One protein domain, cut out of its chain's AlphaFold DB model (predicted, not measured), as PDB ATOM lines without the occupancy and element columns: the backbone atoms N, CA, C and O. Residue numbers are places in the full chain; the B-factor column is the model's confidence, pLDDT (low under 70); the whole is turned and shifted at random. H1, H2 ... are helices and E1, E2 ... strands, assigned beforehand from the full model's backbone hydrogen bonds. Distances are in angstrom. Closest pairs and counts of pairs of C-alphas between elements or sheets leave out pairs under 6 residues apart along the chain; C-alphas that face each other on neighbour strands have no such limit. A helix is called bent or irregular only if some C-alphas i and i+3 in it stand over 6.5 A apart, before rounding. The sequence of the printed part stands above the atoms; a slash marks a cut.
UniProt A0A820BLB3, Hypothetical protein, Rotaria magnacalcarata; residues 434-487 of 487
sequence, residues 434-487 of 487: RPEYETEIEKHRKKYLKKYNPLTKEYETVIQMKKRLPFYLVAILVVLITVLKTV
ATOM      1  N   ARG A 434      17.604  63.905 120.373       75.00
ATOM      2  CA  ARG A 434      18.788  64.255 121.171       75.00
ATOM      3  C   ARG A 434      18.579  65.628 121.840       75.00
ATOM      4  O   ARG A 434      18.316  66.591 121.117       75.00
ATOM      5  N   PRO A 435      18.820  65.785 123.154       72.19
ATOM      6  CA  PRO A 435      18.530  67.036 123.866       72.19
ATOM      7  C   PRO A 435      19.303  68.242 123.308       72.19
ATOM      8  O   PRO A 435      18.784  69.353 123.229       72.19
ATOM      9  N   GLU A 436      20.537  68.038 122.839       74.06
ATOM     10  CA  GLU A 436      21.320  69.092 122.175       74.06
ATOM     11  C   GLU A 436      20.635  69.625 120.912       74.06
ATOM     12  O   GLU A 436      20.698  70.820 120.622       74.06
ATOM     13  N   TYR A 437      19.952  68.753 120.169       77.00
ATOM     14  CA  TYR A 437      19.236  69.141 118.962       77.00
ATOM     15  C   TYR A 437      18.021  70.012 119.291       77.00
ATOM     16  O   TYR A 437      17.800  71.015 118.615       77.00
ATOM     17  N   GLU A 438      17.289  69.689 120.357       71.69
ATOM     18  CA  GLU A 438      16.155  70.487 120.835       71.69
ATOM     19  C   GLU A 438      16.594  71.891 121.265       71.69
ATOM     20  O   GLU A 438      16.038  72.883 120.793       71.69
ATOM     21  N   THR A 439      17.671  71.995 122.054       72.00
ATOM     22  CA  THR A 439      18.203  73.308 122.471       72.00
ATOM     23  C   THR A 439      18.655  74.162 121.285       72.00
ATOM     24  O   THR A 439      18.532  75.389 121.292       72.00
ATOM     25  N   GLU A 440      19.173  73.529 120.234       75.88
ATOM     26  CA  GLU A 440      19.608  74.222 119.027       75.88
ATOM     27  C   GLU A 440      18.412  74.678 118.173       75.88
ATOM     28  O   GLU A 440      18.466  75.742 117.547       75.88
ATOM     29  N   ILE A 441      17.307  73.921 118.169       74.38
ATOM     30  CA  ILE A 441      16.045  74.335 117.538       74.38
ATOM     31  C   ILE A 441      15.493  75.589 118.209       74.38
ATOM     32  O   ILE A 441      15.101  76.520 117.498       74.38
ATOM     33  N   GLU A 442      15.483  75.633 119.544       70.31
ATOM     34  CA  GLU A 442      15.038  76.807 120.299       70.31
ATOM     35  C   GLU A 442      15.860  78.044 119.917       70.31
ATOM     36  O   GLU A 442      15.307  79.074 119.523       70.31
ATOM     37  N   LYS A 443      17.194  77.917 119.937       76.25
ATOM     38  CA  LYS A 443      18.122  79.010 119.606       76.25
ATOM     39  C   LYS A 443      18.011  79.463 118.152       76.25
ATOM     40  O   LYS A 443      18.084  80.655 117.853       76.25
ATOM     41  N   HIS A 444      17.840  78.524 117.225       75.00
ATOM     42  CA  HIS A 444      17.917  78.782 115.790       75.00
ATOM     43  C   HIS A 444      16.637  78.415 115.039       75.00
ATOM     44  O   HIS A 444      16.705  77.923 113.914       75.00
ATOM     45  N   ARG A 445      15.457  78.753 115.575       71.56
ATOM     46  CA  ARG A 445      14.134  78.423 114.997       71.56
ATOM     47  C   ARG A 445      13.989  78.689 113.490       71.56
ATOM     48  O   ARG A 445      13.321  77.931 112.801       71.56
ATOM     49  N   LYS A 446      14.646  79.722 112.942       73.06
ATOM     50  CA  LYS A 446      14.630  80.058 111.496       73.06
ATOM     51  C   LYS A 446      15.398  79.064 110.602       73.06
ATOM     52  O   LYS A 446      15.177  79.028 109.394       73.06
ATOM     53  N   LYS A 447      16.332  78.292 111.167       74.56
ATOM     54  CA  LYS A 447      17.154  77.275 110.481       74.56
ATOM     55  C   LYS A 447      16.388  75.959 110.284       74.56
ATOM     56  O   LYS A 447      16.706  75.206 109.360       74.56
ATOM     57  N   TYR A 448      15.389  75.706 111.126       77.56
ATOM     58  CA  TYR A 448      14.608  74.473 111.169       77.56
ATOM     59  C   TYR A 448      13.226  74.693 110.553       77.56
ATOM     60  O   TYR A 448      12.598  75.728 110.754       77.56
ATOM     61  N   LEU A 449      12.754  73.723 109.774       80.00
ATOM     62  CA  LEU A 449      11.417  73.726 109.187       80.00
ATOM     63  C   LEU A 449      10.571  72.667 109.898       80.00
ATOM     64  O   LEU A 449      11.043  71.549 110.080       80.00
ATOM     65  N   LYS A 450       9.327  72.986 110.264       79.94
ATOM     66  CA  LYS A 450       8.361  71.964 110.693       79.94
ATOM     67  C   LYS A 450       7.744  71.322 109.451       79.94
ATOM     68  O   LYS A 450       7.153  72.026 108.633       79.94
ATOM     69  N   LYS A 451       7.906  70.010 109.287       82.12
ATOM     70  CA  LYS A 451       7.334  69.226 108.189       82.12
ATOM     71  C   LYS A 451       6.366  68.202 108.773       82.12
ATOM     72  O   LYS A 451       6.721  67.484 109.695       82.12
ATOM     73  N   TYR A 452       5.157  68.143 108.226       84.44
ATOM     74  CA  TYR A 452       4.174  67.140 108.617       84.44
ATOM     75  C   TYR A 452       4.570  65.769 108.059       84.44
ATOM     76  O   TYR A 452       4.810  65.644 106.850       84.44
ATOM     77  N   ASN A 453       4.652  64.762 108.925       82.94
ATOM     78  CA  ASN A 453       4.898  63.385 108.531       82.94
ATOM     79  C   ASN A 453       3.550  62.650 108.350       82.94
ATOM     80  O   ASN A 453       2.786  62.526 109.305       82.94
ATOM     81  N   PRO A 454       3.226  62.148 107.141       85.44
ATOM     82  CA  PRO A 454       1.953  61.473 106.888       85.44
ATOM     83  C   PRO A 454       1.820  60.106 107.580       85.44
ATOM     84  O   PRO A 454       0.703  59.604 107.678       85.44
ATOM     85  N   LEU A 455       2.928  59.500 108.028       78.62
ATOM     86  CA  LEU A 455       2.938  58.194 108.695       78.62
ATOM     87  C   LEU A 455       2.701  58.327 110.201       78.62
ATOM     88  O   LEU A 455       1.805  57.676 110.728       78.62
ATOM     89  N   THR A 456       3.459  59.196 110.874       71.62
ATOM     90  CA  THR A 456       3.319  59.441 112.322       71.62
ATOM     91  C   THR A 456       2.180  60.407 112.643       71.62
ATOM     92  O   THR A 456       1.699  60.425 113.767       71.62
ATOM     93  N   LYS A 457       1.696  61.171 111.651       78.00
ATOM     94  CA  LYS A 457       0.710  62.260 111.804       78.00
ATOM     95  C   LYS A 457       1.180  63.383 112.733       78.00
ATOM     96  O   LYS A 457       0.369  64.152 113.242       78.00
ATOM     97  N   GLU A 458       2.491  63.521 112.889       74.12
ATOM     98  CA  GLU A 458       3.115  64.530 113.736       74.12
ATOM     99  C   GLU A 458       3.930  65.536 112.913       74.12
ATOM    100  O   GLU A 458       4.336  65.289 111.770       74.12
ATOM    101  N   TYR A 459       4.149  66.721 113.487       78.44
ATOM    102  CA  TYR A 459       5.005  67.748 112.897       78.44
ATOM    103  C   TYR A 459       6.445  67.575 113.374       78.44
ATOM    104  O   TYR A 459       6.796  67.984 114.477       78.44
ATOM    105  N   GLU A 460       7.307  67.071 112.500       79.25
ATOM    106  CA  GLU A 460       8.725  66.883 112.792       79.25
ATOM    107  C   GLU A 460       9.545  68.120 112.414       79.25
ATOM    108  O   GLU A 460       9.355  68.750 111.365       79.25
ATOM    109  N   THR A 461      10.517  68.472 113.253       80.56
ATOM    110  CA  THR A 461      11.481  69.538 112.960       80.56
ATOM    111  C   THR A 461      12.637  69.008 112.119       80.56
ATOM    112  O   THR A 461      13.510  68.290 112.611       80.56
ATOM    113  N   VAL A 462      12.698  69.416 110.852       81.75
ATOM    114  CA  VAL A 462      13.738  69.005 109.904       81.75
ATOM    115  C   VAL A 462      14.713  70.146 109.605       81.75
ATOM    116  O   VAL A 462      14.327  71.295 109.378       81.75
ATOM    117  N   ILE A 463      16.010  69.829 109.550       82.44
ATOM    118  CA  ILE A 463      17.016  70.771 109.039       82.44
ATOM    119  C   ILE A 463      16.918  70.818 107.511       82.44
ATOM    120  O   ILE A 463      16.914  69.786 106.836       82.44
ATOM    121  N   GLN A 464      16.932  72.026 106.951       82.44
ATOM    122  CA  GLN A 464      16.937  72.236 105.504       82.44
ATOM    123  C   GLN A 464      18.198  71.654 104.837       82.44
ATOM    124  O   GLN A 464      19.324  71.915 105.266       82.44
ATOM    125  N   MET A 465      18.032  70.955 103.708       80.81
ATOM    126  CA  MET A 465      19.144  70.307 102.987       80.81
ATOM    127  C   MET A 465      20.253  71.287 102.571       80.81
ATOM    128  O   MET A 465      21.432  70.963 102.692       80.81
ATOM    129  N   LYS A 466      19.900  72.525 102.187       84.62
ATOM    130  CA  LYS A 466      20.870  73.587 101.846       84.62
ATOM    131  C   LYS A 466      21.825  73.917 102.999       84.62
ATOM    132  O   LYS A 466      22.956  74.324 102.762       84.62
ATOM    133  N   LYS A 467      21.373  73.746 104.245       82.88
ATOM    134  CA  LYS A 467      22.178  73.968 105.451       82.88
ATOM    135  C   LYS A 467      22.956  72.719 105.873       82.88
ATOM    136  O   LYS A 467      23.960  72.872 106.553       82.88
ATOM    137  N   ARG A 468      22.536  71.517 105.452       85.00
ATOM    138  CA  ARG A 468      23.258  70.249 105.689       85.00
ATOM    139  C   ARG A 468      24.429  70.038 104.727       85.00
ATOM    140  O   ARG A 468      25.452  69.504 105.135       85.00
ATOM    141  N   LEU A 469      24.297  70.487 103.477       90.19
ATOM    142  CA  LEU A 469      25.309  70.307 102.430       90.19
ATOM    143  C   LEU A 469      26.749  70.678 102.846       90.19
ATOM    144  O   LEU A 469      27.624  69.839 102.646       90.19
ATOM    145  N   PRO A 470      27.033  71.854 103.449       91.81
ATOM    146  CA  PRO A 470      28.402  72.185 103.849       91.81
ATOM    147  C   PRO A 470      28.975  71.207 104.884       91.81
ATOM    148  O   PRO A 470      30.154  70.880 104.804       91.81
ATOM    149  N   PHE A 471      28.160  70.677 105.803       89.44
ATOM    150  CA  PHE A 471      28.617  69.678 106.776       89.44
ATOM    151  C   PHE A 471      29.007  68.361 106.101       89.44
ATOM    152  O   PHE A 471      30.031  67.780 106.448       89.44
ATOM    153  N   TYR A 472      28.244  67.920 105.096       92.88
ATOM    154  CA  TYR A 472      28.611  66.741 104.308       92.88
ATOM    155  C   TYR A 472      29.894  66.963 103.505       92.88
ATOM    156  O   TYR A 472      30.735  66.071 103.460       92.88
ATOM    157  N   LEU A 473      30.085  68.151 102.923       95.19
ATOM    158  CA  LEU A 473      31.318  68.487 102.204       95.19
ATOM    159  C   LEU A 473      32.539  68.484 103.129       95.19
ATOM    160  O   LEU A 473      33.576  67.944 102.756       95.19
ATOM    161  N   VAL A 474      32.413  69.028 104.344       95.88
ATOM    162  CA  VAL A 474      33.480  68.975 105.355       95.88
ATOM    163  C   VAL A 474      33.768  67.532 105.767       95.88
ATOM    164  O   VAL A 474      34.930  67.146 105.812       95.88
ATOM    165  N   ALA A 475      32.744  66.711 106.013       95.25
ATOM    166  CA  ALA A 475      32.938  65.301 106.355       95.25
ATOM    167  C   ALA A 475      33.659  64.531 105.233       95.25
ATOM    168  O   ALA A 475      34.607  63.795 105.503       95.25
ATOM    169  N   ILE A 476      33.271  64.753 103.972       95.38
ATOM    170  CA  ILE A 476      33.947  64.175 102.802       95.38
ATOM    171  C   ILE A 476      35.401  64.656 102.724       95.38
ATOM    172  O   ILE A 476      36.300  63.845 102.522       95.38
ATOM    173  N   LEU A 477      35.648  65.953 102.922       96.06
ATOM    174  CA  LEU A 477      36.993  66.524 102.914       96.06
ATOM    175  C   LEU A 477      37.881  65.905 104.001       96.06
ATOM    176  O   LEU A 477      39.028  65.573 103.725       96.06
ATOM    177  N   VAL A 478      37.357  65.716 105.215       95.81
ATOM    178  CA  VAL A 478      38.087  65.062 106.312       95.81
ATOM    179  C   VAL A 478      38.487  63.645 105.912       95.81
ATOM    180  O   VAL A 478      39.654  63.287 106.056       95.81
ATOM    181  N   VAL A 479      37.562  62.870 105.340       95.19
ATOM    182  CA  VAL A 479      37.864  61.519 104.845       95.19
ATOM    183  C   VAL A 479      38.956  61.569 103.770       95.19
ATOM    184  O   VAL A 479      39.937  60.834 103.864       95.19
ATOM    185  N   LEU A 480      38.861  62.482 102.801       95.00
ATOM    186  CA  LEU A 480      39.876  62.639 101.754       95.00
ATOM    187  C   LEU A 480      41.256  62.996 102.320       95.00
ATOM    188  O   LEU A 480      42.244  62.384 101.927       95.00
ATOM    189  N   ILE A 481      41.334  63.933 103.268       95.88
ATOM    190  CA  ILE A 481      42.596  64.307 103.923       95.88
ATOM    191  C   ILE A 481      43.186  63.112 104.673       95.88
ATOM    192  O   ILE A 481      44.391  62.881 104.591       95.88
ATOM    193  N   THR A 482      42.362  62.336 105.386       94.62
ATOM    194  CA  THR A 482      42.858  61.150 106.101       94.62
ATOM    195  C   THR A 482      43.432  60.108 105.149       94.62
ATOM    196  O   THR A 482      44.507  59.590 105.426       94.62
ATOM    197  N   VAL A 483      42.789  59.878 103.999       94.56
ATOM    198  CA  VAL A 483      43.278  58.946 102.973       94.56
ATOM    199  C   VAL A 483      44.567  59.458 102.330       94.56
ATOM    200  O   VAL A 483      45.530  58.707 102.206       94.56
ATOM    201  N   LEU A 484      44.621  60.743 101.966       92.38
ATOM    202  CA  LEU A 484      45.798  61.355 101.338       92.38
ATOM    203  C   LEU A 484      47.009  61.433 102.270       92.38
ATOM    204  O   LEU A 484      48.127  61.500 101.784       92.38
ATOM    205  N   LYS A 485      46.802  61.449 103.590       86.38
ATOM    206  CA  LYS A 485      47.887  61.446 104.582       86.38
ATOM    207  C   LYS A 485      48.407  60.035 104.890       86.38
ATOM    208  O   LYS A 485      49.491  59.903 105.450       86.38
ATOM    209  N   THR A 486      47.617  58.998 104.600       79.75
ATOM    210  CA  THR A 486      48.016  57.588 104.772       79.75
ATOM    211  C   THR A 486      48.750  56.994 103.570       79.75
ATOM    212  O   THR A 486      49.337  55.925 103.715       79.75
ATOM    213  N   VAL A 487      48.705  57.662 102.414       62.19
ATOM    214  CA  VAL A 487      49.517  57.361 101.222       62.19
ATOM    215  C   VAL A 487      50.763  58.232 101.260       62.19
ATOM    216  O   VAL A 487      51.843  57.710 100.908       62.19
TER     217      VAL A 487
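Overview. This is residues 434 to 487 of the 487 residues of the protein "Hypothetical protein" of Rotaria magnacalcarata (UniProt A0A820BLB3). One long helix, H2, sticks out as a single arm from a small head, with residues 468 to 487 standing free. The head is a hairpin of two short strands, E1 and E2, with a short helix, H1, near it; the arm makes most of the length. The printed part has 54 residues, with two named helices and two named strands in the order H1, E1, E2, H2; the one sheet, order E1 - E2, is antiparallel, and the class is mixed, helices and strands. The whole is extended, with a radius of gyration of the C-alphas of 16.0 A, and its C-alphas span 50 by 26 by 20 A.

Along the chain. The printed part begins at Arg 434. H1 is residues 435 to 443, 12.7 A from first to last C-alpha, and C-alpha 435 is at (18.530, 67.036, 123.866). After a tight link of 4 residues comes strand E1, residues 448 to 452, 13.0 A long, with C-alpha 448 at (14.608, 74.473, 111.169). A short link of 6 residues leads to strand E2, residues 459 to 463, also 13.0 A long. A tight link of 1 residue leads to H2, residues 465 to 486, 31.6 A long, which ends with C-alpha 486 at (48.016, 57.588, 104.772). H2 is irregular, but only just: C-alphas 467 and 470 are 6.7 A apart.

Arrangement. E1 and E2 form a hairpin of antiparallel neighbours, with 143 degrees between their N-to-C directions. The C-alphas of Lys 450 and Thr 461 face each other at 4.6 A. N 451 and O 460 are within hydrogen-bond range at 2.8 A, and so are N 449 and O 462 at 2.9 A. The closest C-alphas of H1 and E1 are those of Ile 441 and Tyr 448, 6.5 A apart. H1 and E2 are near each other, with 5 pairs of C-alphas within 10 A. H2 is apart from H1 and from E1. In H1 every O i to N i+4 pair is within hydrogen-bond range; in H2 16 of 18 are.

Size, cuts and confidence. The two C-alphas farthest apart are those of Lys 457 and Val 487, 50.2 A. Without the stretch that stands free, the body has 34 residues and spans 27 by 23 by 13 A, with a radius of gyration of 10.3 A. The printed part has no cut, and no link is long. It ends at residue 487, the chain's last. The mean pLDDT of the printed part is 82.6, and one residue, Val 487, is under 70.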